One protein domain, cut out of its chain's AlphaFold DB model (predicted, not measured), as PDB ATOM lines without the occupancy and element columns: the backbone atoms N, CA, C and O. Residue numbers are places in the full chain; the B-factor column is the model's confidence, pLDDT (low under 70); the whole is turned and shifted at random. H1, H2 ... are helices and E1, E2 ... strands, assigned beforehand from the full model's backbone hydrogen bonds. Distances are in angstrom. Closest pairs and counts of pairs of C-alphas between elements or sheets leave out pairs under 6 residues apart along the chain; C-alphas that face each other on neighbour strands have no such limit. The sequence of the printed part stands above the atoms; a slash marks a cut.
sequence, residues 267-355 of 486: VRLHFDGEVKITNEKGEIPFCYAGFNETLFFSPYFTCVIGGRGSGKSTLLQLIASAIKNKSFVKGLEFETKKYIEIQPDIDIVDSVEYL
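What this domain is: This is residues 267 to 355 of the 486 residues of the protein "ATPase" of Helicobacter pylori (UniProt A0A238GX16). This domain has little regular structure: one helix, H1, packs on a small sheet of three short strands, E4, E1 and E5, amid long loops, with a hairpin, E2 and E3, toward one end. The printed part has 89 residues, 33 in named elements, in order E1 E2 E3 E4 H1 E5; both sheets, E4 - E1 - E5 and E2 - E3, are antiparallel. The class is mixed; the whole is compact, radius of gyration of the C-alphas 13.3 A, spanning 38 by 26 by 24 A.

Where its parts are: E1, residues 267 to 270, begins at C-alpha 267 (23.056, -38.008, -50.138). E2 is residues 276 to 279, E3 282 to 285, E4 292 to 296, 13.3 A long, and H1 312 to 323, 17.2 A. E5, 340 to 343, ends at C-alpha 343 (27.262, -42.809, -52.012).

How they stand to each other: Inner strand E1 is antiparallel to E4, with N 267 and O 295 at 2.8 A, and to E5, with N 268 and O 341 at 2.8 A. H1 is on this sheet, two layers, helix on one face; its closest C-alphas to E5 are Ala 322 and Ile 340, 7.0 A. E4, H1 and E5 form a split strand-helix-strand unit, E1 between its strands, with a right-handed crossover. In H1 every O i to N i+4 pair is within hydrogen-bond range. In hairpin E2 and E3, apart from H1, N 277 and O 284 are 2.8 A apart.

The domain as a whole: The C-alphas farthest apart, Lys 281 and Ile 346, are 40.1 A apart. The printed part has no cut; links E4 to H1 and H1 to E5 are long. pLDDT is under 70 at residues 333 to 337 and 344 to 347.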
ATOM      1  N   VAL A 267      24.280 -37.969 -49.349       90.38
ATOM      2  CA  VAL A 267      23.056 -38.008 -50.138       90.38
ATOM      3  C   VAL A 267      22.922 -36.659 -50.822       90.38
ATOM      4  O   VAL A 267      22.821 -35.631 -50.151       90.38
ATOM      5  N   ARG A 268      22.926 -36.640 -52.149       90.75
ATOM      6  CA  ARG A 268      22.615 -35.437 -52.914       90.75
ATOM      7  C   ARG A 268      21.145 -35.465 -53.285       90.75
ATOM      8  O   ARG A 268      20.669 -36.452 -53.837       90.75
ATOM      9  N   LEU A 269      20.440 -34.397 -52.944       91.12
ATOM     10  CA  LEU A 269      19.037 -34.216 -53.280       91.12
ATOM     11  C   LEU A 269      18.929 -33.131 -54.344       91.12
ATOM     12  O   LEU A 269      19.478 -32.045 -54.170       91.12
ATOM     13  N   HIS A 270      18.206 -33.439 -55.410       90.62
ATOM     14  CA  HIS A 270      17.965 -32.566 -56.546       90.62
ATOM     15  C   HIS A 270      16.472 -32.521 -56.812       90.62
ATOM     16  O   HIS A 270      15.947 -33.450 -57.408       90.62
ATOM     17  N   PHE A 271      15.786 -31.472 -56.375       88.31
ATOM     18  CA  PHE A 271      14.355 -31.291 -56.589       88.31
ATOM     19  C   PHE A 271      14.080 -29.937 -57.230       88.31
ATOM     20  O   PHE A 271      14.484 -28.896 -56.713       88.31
ATOM     21  N   ASP A 272      13.323 -29.954 -58.323       84.75
ATOM     22  CA  ASP A 272      12.860 -28.737 -58.979       84.75
ATOM     23  C   ASP A 272      11.858 -27.971 -58.091       84.75
ATOM     24  O   ASP A 272      11.238 -28.526 -57.177       84.75
ATOM     25  N   GLY A 273      11.686 -26.673 -58.347       82.31
ATOM     26  CA  GLY A 273      10.808 -25.801 -57.551       82.31
ATOM     27  C   GLY A 273       9.314 -26.136 -57.640       82.31
ATOM     28  O   GLY A 273       8.549 -25.767 -56.755       82.31
ATOM     29  N   GLU A 274       8.895 -26.853 -58.684       81.69
ATOM     30  CA  GLU A 274       7.486 -27.157 -58.971       81.69
ATOM     31  C   GLU A 274       7.048 -28.547 -58.486       81.69
ATOM     32  O   GLU A 274       5.926 -28.974 -58.757       81.69
ATOM     33  N   VAL A 275       7.911 -29.272 -57.763       84.00
ATOM     34  CA  VAL A 275       7.593 -30.624 -57.289       84.00
ATOM     35  C   VAL A 275       6.443 -30.573 -56.282       84.00
ATOM     36  O   VAL A 275       6.518 -29.911 -55.241       84.00
ATOM     37  N   LYS A 276       5.378 -31.317 -56.577       83.38
ATOM     38  CA  LYS A 276       4.194 -31.461 -55.727       83.38
ATOM     39  C   LYS A 276       3.996 -32.911 -55.305       83.38
ATOM     40  O   LYS A 276       4.518 -33.835 -55.922       83.38
ATOM     41  N   ILE A 277       3.234 -33.092 -54.234       83.69
ATOM     42  CA  ILE A 277       2.820 -34.388 -53.707       83.69
ATOM     43  C   ILE A 277       1.295 -34.424 -53.614       83.69
ATOM     44  O   ILE A 277       0.666 -33.450 -53.190       83.69
ATOM     45  N   THR A 278       0.701 -35.546 -54.005       81.00
ATOM     46  CA  THR A 278      -0.756 -35.719 -54.020       81.00
ATOM     47  C   THR A 278      -1.221 -36.379 -52.729       81.00
ATOM     48  O   THR A 278      -0.717 -37.433 -52.335       81.00
ATOM     49  N   ASN A 279      -2.201 -35.780 -52.057       76.56
ATOM     50  CA  ASN A 279      -2.881 -36.375 -50.909       76.56
ATOM     51  C   ASN A 279      -4.408 -36.380 -51.110       76.56
ATOM     52  O   ASN A 279      -4.916 -35.905 -52.123       76.56
ATOM     53  N   GLU A 280      -5.153 -36.891 -50.126       75.38
ATOM     54  CA  GLU A 280      -6.627 -36.957 -50.151       75.38
ATOM     55  C   GLU A 280      -7.315 -35.586 -50.321       75.38
ATOM     56  O   GLU A 280      -8.482 -35.521 -50.695       75.38
ATOM     57  N   LYS A 281      -6.605 -34.484 -50.047       76.06
ATOM     58  CA  LYS A 281      -7.075 -33.095 -50.144       76.06
ATOM     59  C   LYS A 281      -6.558 -32.362 -51.394       76.06
ATOM     60  O   LYS A 281      -6.850 -31.177 -51.537       76.06
ATOM     61  N   GLY A 282      -5.815 -33.034 -52.278       80.31
ATOM     62  CA  GLY A 282      -5.272 -32.481 -53.524       80.31
ATOM     63  C   GLY A 282      -3.741 -32.418 -53.576       80.31
ATOM     64  O   GLY A 282      -3.040 -33.027 -52.764       80.31
ATOM     65  N   GLU A 283      -3.214 -31.689 -54.562       83.62
ATOM     66  CA  GLU A 283      -1.775 -31.458 -54.719       83.62
ATOM     67  C   GLU A 283      -1.281 -30.367 -53.767       83.62
ATOM     68  O   GLU A 283      -1.821 -29.259 -53.734       83.62
ATOM     69  N   ILE A 284      -0.207 -30.650 -53.035       84.88
ATOM     70  CA  ILE A 284       0.493 -29.665 -52.205       84.88
ATOM     71  C   ILE A 284       1.978 -29.604 -52.591       84.88
ATOM     72  O   ILE A 284       2.513 -30.601 -53.080       84.88
ATOM     73  N   PRO A 285       2.672 -28.472 -52.368       84.38
ATOM     74  CA  PRO A 285       4.113 -28.388 -52.593       84.38
ATOM     75  C   PRO A 285       4.877 -29.440 -51.784       84.38
ATOM     76  O   PRO A 285       4.577 -29.682 -50.610       84.38
ATOM     77  N   PHE A 286       5.873 -30.064 -52.408       87.81
ATOM     78  CA  PHE A 286       6.725 -31.037 -51.741       87.81
ATOM     79  C   PHE A 286       7.684 -30.353 -50.759       87.81
ATOM     80  O   PHE A 286       8.188 -29.264 -51.017       87.81
ATOM     81  N   CYS A 287       7.977 -31.004 -49.630       87.75
ATOM     82  CA  CYS A 287       8.798 -30.415 -48.564       87.75
ATOM     83  C   CYS A 287      10.257 -30.141 -48.967       87.75
ATOM     84  O   CYS A 287      10.911 -29.335 -48.311       87.75
ATOM     85  N   TYR A 288      10.746 -30.781 -50.033       89.94
ATOM     86  CA  TYR A 288      12.053 -30.513 -50.633       89.94
ATOM     87  C   TYR A 288      11.951 -29.822 -52.002       89.94
ATOM     88  O   TYR A 288      12.924 -29.835 -52.741       89.94
ATOM     89  N   ALA A 289      10.811 -29.232 -52.383       88.62
ATOM     90  CA  ALA A 289      10.716 -28.490 -53.644       88.62
ATOM     91  C   ALA A 289      11.780 -27.373 -53.708       88.62
ATOM     92  O   ALA A 289      11.933 -26.597 -52.764       88.62
ATOM     93  N   GLY A 290      12.536 -27.318 -54.807       88.50
ATOM     94  CA  GLY A 290      13.653 -26.384 -55.000       88.50
ATOM     95  C   GLY A 290      14.937 -26.728 -54.231       88.50
ATOM     96  O   GLY A 290      15.866 -25.924 -54.216       88.50
ATOM     97  N   PHE A 291      15.006 -27.887 -53.568       90.56
ATOM     98  CA  PHE A 291      16.175 -28.295 -52.792       90.56
ATOM     99  C   PHE A 291      17.249 -28.917 -53.694       90.56
ATOM    100  O   PHE A 291      17.003 -29.925 -54.355       90.56
ATOM    101  N   ASN A 292      18.450 -28.336 -53.695       91.19
ATOM    102  CA  ASN A 292      19.573 -28.761 -54.532       91.19
ATOM    103  C   ASN A 292      20.892 -28.747 -53.741       91.19
ATOM    104  O   ASN A 292      21.765 -27.919 -53.987       91.19
ATOM    105  N   GLU A 293      21.014 -29.627 -52.747       90.75
ATOM    106  CA  GLU A 293      22.152 -29.645 -51.819       90.75
ATOM    107  C   GLU A 293      22.683 -31.065 -51.585       90.75
ATOM    108  O   GLU A 293      21.975 -32.067 -51.736       90.75
ATOM    109  N   THR A 294      23.952 -31.149 -51.174       90.44
ATOM    110  CA  THR A 294      24.581 -32.403 -50.735       90.44
ATOM    111  C   THR A 294      24.570 -32.494 -49.212       90.44
ATOM    112  O   THR A 294      25.189 -31.685 -48.523       90.44
ATOM    113  N   LEU A 295      23.901 -33.516 -48.685       90.56
ATOM    114  CA  LEU A 295      23.856 -33.841 -47.265       90.56
ATOM    115  C   LEU A 295      24.945 -34.866 -46.948       90.56
ATOM    116  O   LEU A 295      24.908 -35.985 -47.454       90.56
ATOM    117  N   PHE A 296      25.909 -34.500 -46.108       88.31
ATOM    118  CA  PHE A 296      26.952 -35.415 -45.643       88.31
ATOM    119  C   PHE A 296      26.492 -36.165 -44.397       88.31
ATOM    120  O   PHE A 296      25.803 -35.605 -43.544       88.31
ATOM    121  N   PHE A 297      26.884 -37.430 -44.297       88.06
ATOM    122  CA  PHE A 297      26.519 -38.295 -43.184       88.06
ATOM    123  C   PHE A 297      27.775 -38.736 -42.441       88.06
ATOM    124  O   PHE A 297      28.836 -38.966 -43.028       88.06
ATOM    125  N   SER A 298      27.648 -38.851 -41.121       88.00
ATOM    126  CA  SER A 298      28.679 -39.485 -40.315       88.00
ATOM    127  C   SER A 298      28.721 -40.977 -40.629       88.00
ATOM    128  O   SER A 298      27.662 -41.613 -40.647       88.00
ATOM    129  N   PRO A 299      29.918 -41.575 -40.768       84.69
ATOM    130  CA  PRO A 299      30.054 -43.021 -40.918       84.69
ATOM    131  C   PRO A 299      29.562 -43.806 -39.693       84.69
ATOM    132  O   PRO A 299      29.432 -45.023 -39.767       84.69
ATOM    133  N   TYR A 300      29.305 -43.132 -38.565       86.25
ATOM    134  CA  TYR A 300      28.843 -43.753 -37.327       86.25
ATOM    135  C   TYR A 300      27.383 -43.414 -37.030       86.25
ATOM    136  O   TYR A 300      26.513 -44.273 -37.131       86.25
ATOM    137  N   PHE A 301      27.106 -42.171 -36.635       87.00
ATOM    138  CA  PHE A 301      25.782 -41.763 -36.175       87.00
ATOM    139  C   PHE A 301      25.430 -40.385 -36.717       87.00
ATOM    140  O   PHE A 301      26.161 -39.420 -36.500       87.00
ATOM    141  N   THR A 302      24.284 -40.299 -37.389       88.81
ATOM    142  CA  THR A 302      23.731 -39.046 -37.905       88.81
ATOM    143  C   THR A 302      22.334 -38.850 -37.334       88.81
ATOM    144  O   THR A 302      21.482 -39.726 -37.467       88.81
ATOM    145  N   CYS A 303      22.091 -37.697 -36.711       88.44
ATOM    146  CA  CYS A 303      20.779 -37.314 -36.195       88.44
ATOM    147  C   CYS A 303      20.219 -36.151 -37.019       88.44
ATOM    148  O   CYS A 303      20.874 -35.120 -37.159       88.44
ATOM    149  N   VAL A 304      19.003 -36.308 -37.546       89.00
ATOM    150  CA  VAL A 304      18.312 -35.270 -38.323       89.00
ATOM    151  C   VAL A 304      17.255 -34.607 -37.439       89.00
ATOM    152  O   VAL A 304      16.263 -35.234 -37.065       89.00
ATOM    153  N   ILE A 305      17.451 -33.327 -37.122       90.12
ATOM    154  CA  ILE A 305      16.576 -32.540 -36.240       90.12
ATOM    155  C   ILE A 305      15.835 -31.441 -37.012       90.12
ATOM    156  O   ILE A 305      16.274 -31.005 -38.071       90.12
ATOM    157  N   GLY A 306      14.682 -30.994 -36.506       89.56
ATOM    158  CA  GLY A 306      13.874 -29.950 -37.150       89.56
ATOM    159  C   GLY A 306      12.403 -29.963 -36.732       89.56
ATOM    160  O   GLY A 306      11.914 -30.947 -36.170       89.56
ATOM    161  N   GLY A 307      11.673 -28.886 -37.035       89.44
ATOM    162  CA  GLY A 307      10.260 -28.709 -36.675       89.44
ATOM    163  C   GLY A 307       9.291 -29.677 -37.370       89.44
ATOM    164  O   GLY A 307       9.653 -30.421 -38.284       89.44
ATOM    165  N   ARG A 308       8.025 -29.706 -36.940       85.06
ATOM    166  CA  ARG A 308       6.991 -30.534 -37.586       85.06
ATOM    167  C   ARG A 308       6.832 -30.121 -39.056       85.06
ATOM    168  O   ARG A 308       6.764 -28.937 -39.352       85.06
ATOM    169  N   GLY A 309       6.782 -31.097 -39.966       83.00
ATOM    170  CA  GLY A 309       6.628 -30.847 -41.407       83.00
ATOM    171  C   GLY A 309       7.920 -30.524 -42.169       83.00
ATOM    172  O   GLY A 309       7.880 -30.434 -43.387       83.00
ATOM    173  N   SER A 310       9.079 -30.443 -41.504       87.69
ATOM    174  CA  SER A 310      10.362 -30.082 -42.135       87.69
ATOM    175  C   SER A 310      10.998 -31.165 -43.031       87.69
ATOM    176  O   SER A 310      12.192 -31.108 -43.294       87.69
ATOM    177  N   GLY A 311      10.264 -32.217 -43.405       89.19
ATOM    178  CA  GLY A 311      10.771 -33.277 -44.290       89.19
ATOM    179  C   GLY A 311      11.655 -34.364 -43.658       89.19
ATOM    180  O   GLY A 311      12.080 -35.255 -44.374       89.19
ATOM    181  N   LYS A 312      11.890 -34.391 -42.334       91.62
ATOM    182  CA  LYS A 312      12.779 -35.393 -41.681       91.62
ATOM    183  C   LYS A 312      12.452 -36.853 -42.026       91.62
ATOM    184  O   LYS A 312      13.315 -37.594 -42.482       91.62
ATOM    185  N   SER A 313      11.202 -37.271 -41.812       89.75
ATOM    186  CA  SER A 313      10.770 -38.639 -42.126       89.75
ATOM    187  C   SER A 313      10.791 -38.888 -43.633       89.75
ATOM    188  O   SER A 313      11.121 -39.986 -44.070       89.75
ATOM    189  N   THR A 314      10.503 -37.848 -44.421       90.44
ATOM    190  CA  THR A 314      10.569 -37.884 -45.882       90.44
ATOM    191  C   THR A 314      11.998 -38.113 -46.369       90.44
ATOM    192  O   THR A 314      12.186 -38.930 -47.257       90.44
ATOM    193  N   LEU A 315      13.016 -37.499 -45.755       91.44
ATOM    194  CA  LEU A 315      14.426 -37.760 -46.063       91.44
ATOM    195  C   LEU A 315      14.780 -39.235 -45.877       91.44
ATOM    196  O   LEU A 315      15.331 -39.855 -46.780       91.44
ATOM    197  N   LEU A 316      14.422 -39.813 -44.726       90.75
ATOM    198  CA  LEU A 316      14.676 -41.230 -44.453       90.75
ATOM    199  C   LEU A 316      13.940 -42.139 -45.447       90.75
ATOM    200  O   LEU A 316      14.505 -43.124 -45.913       90.75
ATOM    201  N   GLN A 317      12.702 -41.788 -45.808       89.62
ATOM    202  CA  GLN A 317      11.929 -42.505 -46.823       89.62
ATOM    203  C   GLN A 317      12.560 -42.400 -48.213       89.62
ATOM    204  O   GLN A 317      12.597 -43.405 -48.916       89.62
ATOM    205  N   LEU A 318      13.073 -41.232 -48.613       89.69
ATOM    206  CA  LEU A 318      13.767 -41.036 -49.890       89.69
ATOM    207  C   LEU A 318      15.034 -41.893 -49.963       89.69
ATOM    208  O   LEU A 318      15.218 -42.624 -50.934       89.69
ATOM    209  N   ILE A 319      15.854 -41.868 -48.908       89.62
ATOM    210  CA  ILE A 319      17.077 -42.676 -48.799       89.62
ATOM    211  C   ILE A 319      16.741 -44.168 -48.891       89.62
ATOM    212  O   ILE A 319      17.291 -44.881 -49.730       89.62
ATOM    213  N   ALA A 320      15.788 -44.640 -48.082       88.75
ATOM    214  CA  ALA A 320      15.355 -46.034 -48.110       88.75
ATOM    215  C   ALA A 320      14.765 -46.431 -49.472       88.75
ATOM    216  O   ALA A 320      14.987 -47.554 -49.927       88.75
ATOM    217  N   SER A 321      14.045 -45.518 -50.134       86.69
ATOM    218  CA  SER A 321      13.429 -45.782 -51.438       86.69
ATOM    219  C   SER A 321      14.459 -45.934 -52.546       86.69
ATOM    220  O   SER A 321      14.303 -46.799 -53.408       86.69
ATOM    221  N   ALA A 322      15.508 -45.112 -52.516       86.38
ATOM    222  CA  ALA A 322      16.610 -45.178 -53.464       86.38
ATOM    223  C   ALA A 322      17.445 -46.450 -53.282       86.38
ATOM    224  O   ALA A 322      17.754 -47.113 -54.265       86.38
ATOM    225  N   ILE A 323      17.745 -46.832 -52.036       85.56
ATOM    226  CA  ILE A 323      18.545 -48.030 -51.743       85.56
ATOM    227  C   ILE A 323      17.747 -49.299 -52.063       85.56
ATOM    228  O   ILE A 323      18.205 -50.148 -52.818       85.56
ATOM    229  N   LYS A 324      16.520 -49.433 -51.548       83.50
ATOM    230  CA  LYS A 324      15.727 -50.667 -51.702       83.50
ATOM    231  C   LYS A 324      14.973 -50.768 -53.029       83.50
ATOM    232  O   LYS A 324      14.221 -51.721 -53.209       83.50
ATOM    233  N   ASN A 325      15.114 -49.782 -53.920       80.62
ATOM    234  CA  ASN A 325      14.335 -49.653 -55.159       80.62
ATOM    235  C   ASN A 325      12.818 -49.873 -54.938       80.62
ATOM    236  O   ASN A 325      12.144 -50.534 -55.728       80.62
ATOM    237  N   LYS A 326      12.272 -49.340 -53.835       81.75
ATOM    238  CA  LYS A 326      10.861 -49.477 -53.432       81.75
ATOM    239  C   LYS A 326      10.332 -48.132 -52.955       81.75
ATOM    240  O   LYS A 326      10.957 -47.514 -52.109       81.75
ATOM    241  N   SER A 327       9.177 -47.679 -53.438       81.56
ATOM    242  CA  SER A 327       8.628 -46.390 -52.996       81.56
ATOM    243  C   SER A 327       8.090 -46.459 -51.560       81.56
ATOM    244  O   SER A 327       7.169 -47.225 -51.267       81.56
ATOM    245  N   PHE A 328       8.663 -45.646 -50.668       83.81
ATOM    246  CA  PHE A 328       8.173 -45.424 -49.300       83.81
ATOM    247  C   PHE A 328       7.525 -44.042 -49.106       83.81
ATOM    248  O   PHE A 328       6.903 -43.803 -48.069       83.81
ATOM    249  N   VAL A 329       7.644 -43.135 -50.084       82.25
ATOM    250  CA  VAL A 329       7.012 -41.807 -50.048       82.25
ATOM    251  C   VAL A 329       5.647 -41.885 -50.739       82.25
ATOM    252  O   VAL A 329       5.557 -42.087 -51.946       82.25
ATOM    253  N   LYS A 330       4.563 -41.743 -49.970       79.06
ATOM    254  CA  LYS A 330       3.189 -41.796 -50.504       79.06
ATOM    255  C   LYS A 330       2.866 -40.559 -51.340       79.06
ATOM    256  O   LYS A 330       3.169 -39.457 -50.908       79.06
ATOM    257  N   GLY A 331       2.174 -40.736 -52.467       72.31
ATOM    258  CA  GLY A 331       1.689 -39.619 -53.292       72.31
ATOM    259  C   GLY A 331       2.768 -38.934 -54.132       72.31
ATOM    260  O   GLY A 331       2.524 -37.861 -54.675       72.31
ATOM    261  N   LEU A 332       3.955 -39.543 -54.205       72.75
ATOM    262  CA  LEU A 332       5.096 -39.068 -54.970       72.75
ATOM    263  C   LEU A 332       5.388 -40.094 -56.084       72.75
ATOM    264  O   LEU A 332       5.937 -41.164 -55.817       72.75
ATOM    265  N   GLU A 333       4.964 -39.807 -57.316       59.75
ATOM    266  CA  GLU A 333       5.213 -40.656 -58.493       59.75
ATOM    267  C   GLU A 333       6.585 -40.309 -59.097       59.75
ATOM    268  O   GLU A 333       6.710 -39.320 -59.812       59.75
ATOM    269  N   PHE A 334       7.641 -41.082 -58.805       62.59
ATOM    270  CA  PHE A 334       8.969 -40.840 -59.391       62.59
ATOM    271  C   PHE A 334       9.778 -42.107 -59.666       62.59
ATOM    272  O   PHE A 334       9.737 -43.079 -58.913       62.59
ATOM    273  N   GLU A 335      10.641 -42.008 -60.681       60.56
ATOM    274  CA  GLU A 335      11.907 -42.735 -60.724       60.56
ATOM    275  C   GLU A 335      12.870 -42.103 -59.708       60.56
ATOM    276  O   GLU A 335      13.476 -41.057 -59.954       60.56
ATOM    277  N   THR A 336      13.008 -42.731 -58.539       61.34
ATOM    278  CA  THR A 336      13.793 -42.223 -57.400       61.34
ATOM    279  C   THR A 336      15.222 -41.834 -57.792       61.34
ATOM    280  O   THR A 336      15.738 -40.832 -57.312       61.34
ATOM    281  N   LYS A 337      15.846 -42.559 -58.729       64.06
ATOM    282  CA  LYS A 337      17.239 -42.339 -59.161       64.06
ATOM    283  C   LYS A 337      17.508 -40.971 -59.807       64.06
ATOM    284  O   LYS A 337      18.664 -40.581 -59.899       64.06
ATOM    285  N   LYS A 338      16.479 -40.241 -60.255       73.25
ATOM    286  CA  LYS A 338      16.648 -38.927 -60.901       73.25
ATOM    287  C   LYS A 338      16.854 -37.777 -59.901       73.25
ATOM    288  O   LYS A 338      17.494 -36.791 -60.244       73.25
ATOM    289  N   TYR A 339      16.327 -37.905 -58.682       78.69
ATOM    290  CA  TYR A 339      16.259 -36.810 -57.696       78.69
ATOM    291  C   TYR A 339      17.148 -37.047 -56.470       78.69
ATOM    292  O   TYR A 339      17.356 -36.135 -55.670       78.69
ATOM    293  N   ILE A 340      17.662 -38.267 -56.295       85.69
ATOM    294  CA  ILE A 340      18.539 -38.625 -55.184       85.69
ATOM    295  C   ILE A 340      19.733 -39.448 -55.674       85.69
ATOM    296  O   ILE A 340      19.575 -40.494 -56.300       85.69
ATOM    297  N   GLU A 341      20.931 -38.974 -55.346       85.56
ATOM    298  CA  GLU A 341      22.201 -39.678 -55.535       85.56
ATOM    299  C   GLU A 341      22.747 -40.049 -54.152       85.56
ATOM    300  O   GLU A 341      22.815 -39.202 -53.260       85.56
ATOM    301  N   ILE A 342      23.119 -41.312 -53.954       83.62
ATOM    302  CA  ILE A 342      23.650 -41.817 -52.682       83.62
ATOM    303  C   ILE A 342      25.027 -42.406 -52.945       83.62
ATOM    304  O   ILE A 342      25.211 -43.134 -53.915       83.62
ATOM    305  N   GLN A 343      25.975 -42.121 -52.057       80.81
ATOM    306  CA  GLN A 343      27.262 -42.809 -52.012       80.81
ATOM    307  C   GLN A 343      27.507 -43.417 -50.640       80.81
ATOM    308  O   GLN A 343      27.073 -42.831 -49.641       80.81
ATOM    309  N   PRO A 344      28.208 -44.562 -50.556       64.12
ATOM    310  CA  PRO A 344      29.119 -45.182 -51.533       64.12
ATOM    311  C   PRO A 344      28.444 -46.104 -52.569       64.12
ATOM    312  O   PRO A 344      27.291 -46.483 -52.419       64.12
ATOM    313  N   ASP A 345      29.212 -46.493 -53.593       56.09
ATOM    314  CA  ASP A 345      28.832 -47.365 -54.728       56.09
ATOM    315  C   ASP A 345      28.892 -48.881 -54.397       56.09
ATOM    316  O   ASP A 345      28.989 -49.735 -55.275       56.09
ATOM    317  N   ILE A 346      28.912 -49.235 -53.105       60.91
ATOM    318  CA  ILE A 346      28.866 -50.632 -52.642       60.91
ATOM    319  C   ILE A 346      27.395 -51.046 -52.565       60.91
ATOM    320  O   ILE A 346      26.563 -50.262 -52.110       60.91
ATOM    321  N   ASP A 347      27.074 -52.280 -52.960       66.56
ATOM    322  CA  ASP A 347      25.735 -52.839 -52.767       66.56
ATOM    323  C   ASP A 347      25.430 -52.972 -51.263       66.56
ATOM    324  O   ASP A 347      25.814 -53.929 -50.591       66.56
ATOM    325  N   ILE A 348      24.801 -51.934 -50.710       72.81
ATOM    326  CA  ILE A 348      24.389 -51.854 -49.306       72.81
ATOM    327  C   ILE A 348      22.934 -52.286 -49.108       72.81
ATOM    328  O   ILE A 348      22.421 -52.156 -47.996       72.81
ATOM    329  N   VAL A 349      22.247 -52.782 -50.145       72.81
ATOM    330  CA  VAL A 349      20.797 -53.042 -50.105       72.81
ATOM    331  C   VAL A 349      20.429 -53.993 -48.968       72.81
ATOM    332  O   VAL A 349      19.543 -53.680 -48.168       72.81
ATOM    333  N   ASP A 350      21.174 -55.089 -48.835       72.75
ATOM    334  CA  ASP A 350      20.965 -56.095 -47.787       72.75
ATOM    335  C   ASP A 350      21.458 -55.640 -46.403       72.75
ATOM    336  O   ASP A 350      21.057 -56.189 -45.377       72.75
ATOM    337  N   SER A 351      22.312 -54.614 -46.357       76.12
ATOM    338  CA  SER A 351      22.892 -54.082 -45.117       76.12
ATOM    339  C   SER A 351      22.083 -52.929 -44.518       76.12
ATOM    340  O   SER A 351      22.331 -52.529 -43.378       76.12
ATOM    341  N   VAL A 352      21.117 -52.379 -45.262       80.19
ATOM    342  CA  VAL A 352      20.319 -51.227 -44.833       80.19
ATOM    343  C   VAL A 352      18.978 -51.676 -44.266       80.19
ATOM    344  O   VAL A 352      18.046 -52.095 -44.963       80.19
ATOM    345  N   GLU A 353      18.842 -51.496 -42.959       84.06
ATOM    346  CA  GLU A 353      17.569 -51.618 -42.270       84.06
ATOM    347  C   GLU A 353      16.852 -50.262 -42.242       84.06
ATOM    348  O   GLU A 353      17.426 -49.238 -41.881       84.06
ATOM    349  N   TYR A 354      15.579 -50.259 -42.637       86.94
ATOM    350  CA  TYR A 354      14.715 -49.085 -42.558       86.94
ATOM    351  C   TYR A 354      13.568 -49.418 -41.616       86.94
ATOM    352  O   TYR A 354      12.810 -50.340 -41.904       86.94
ATOM    353  N   LEU A 355      13.463 -48.662 -40.524       86.94
ATOM    354  CA  LEU A 355      12.380 -48.771 -39.554       86.94
ATOM    355  C   LEU A 355      11.451 -47.580 -39.723       86.94
ATOM    356  O   LEU A 355      11.850 -46.428 -39.526       86.94
TER     357      LEU A 355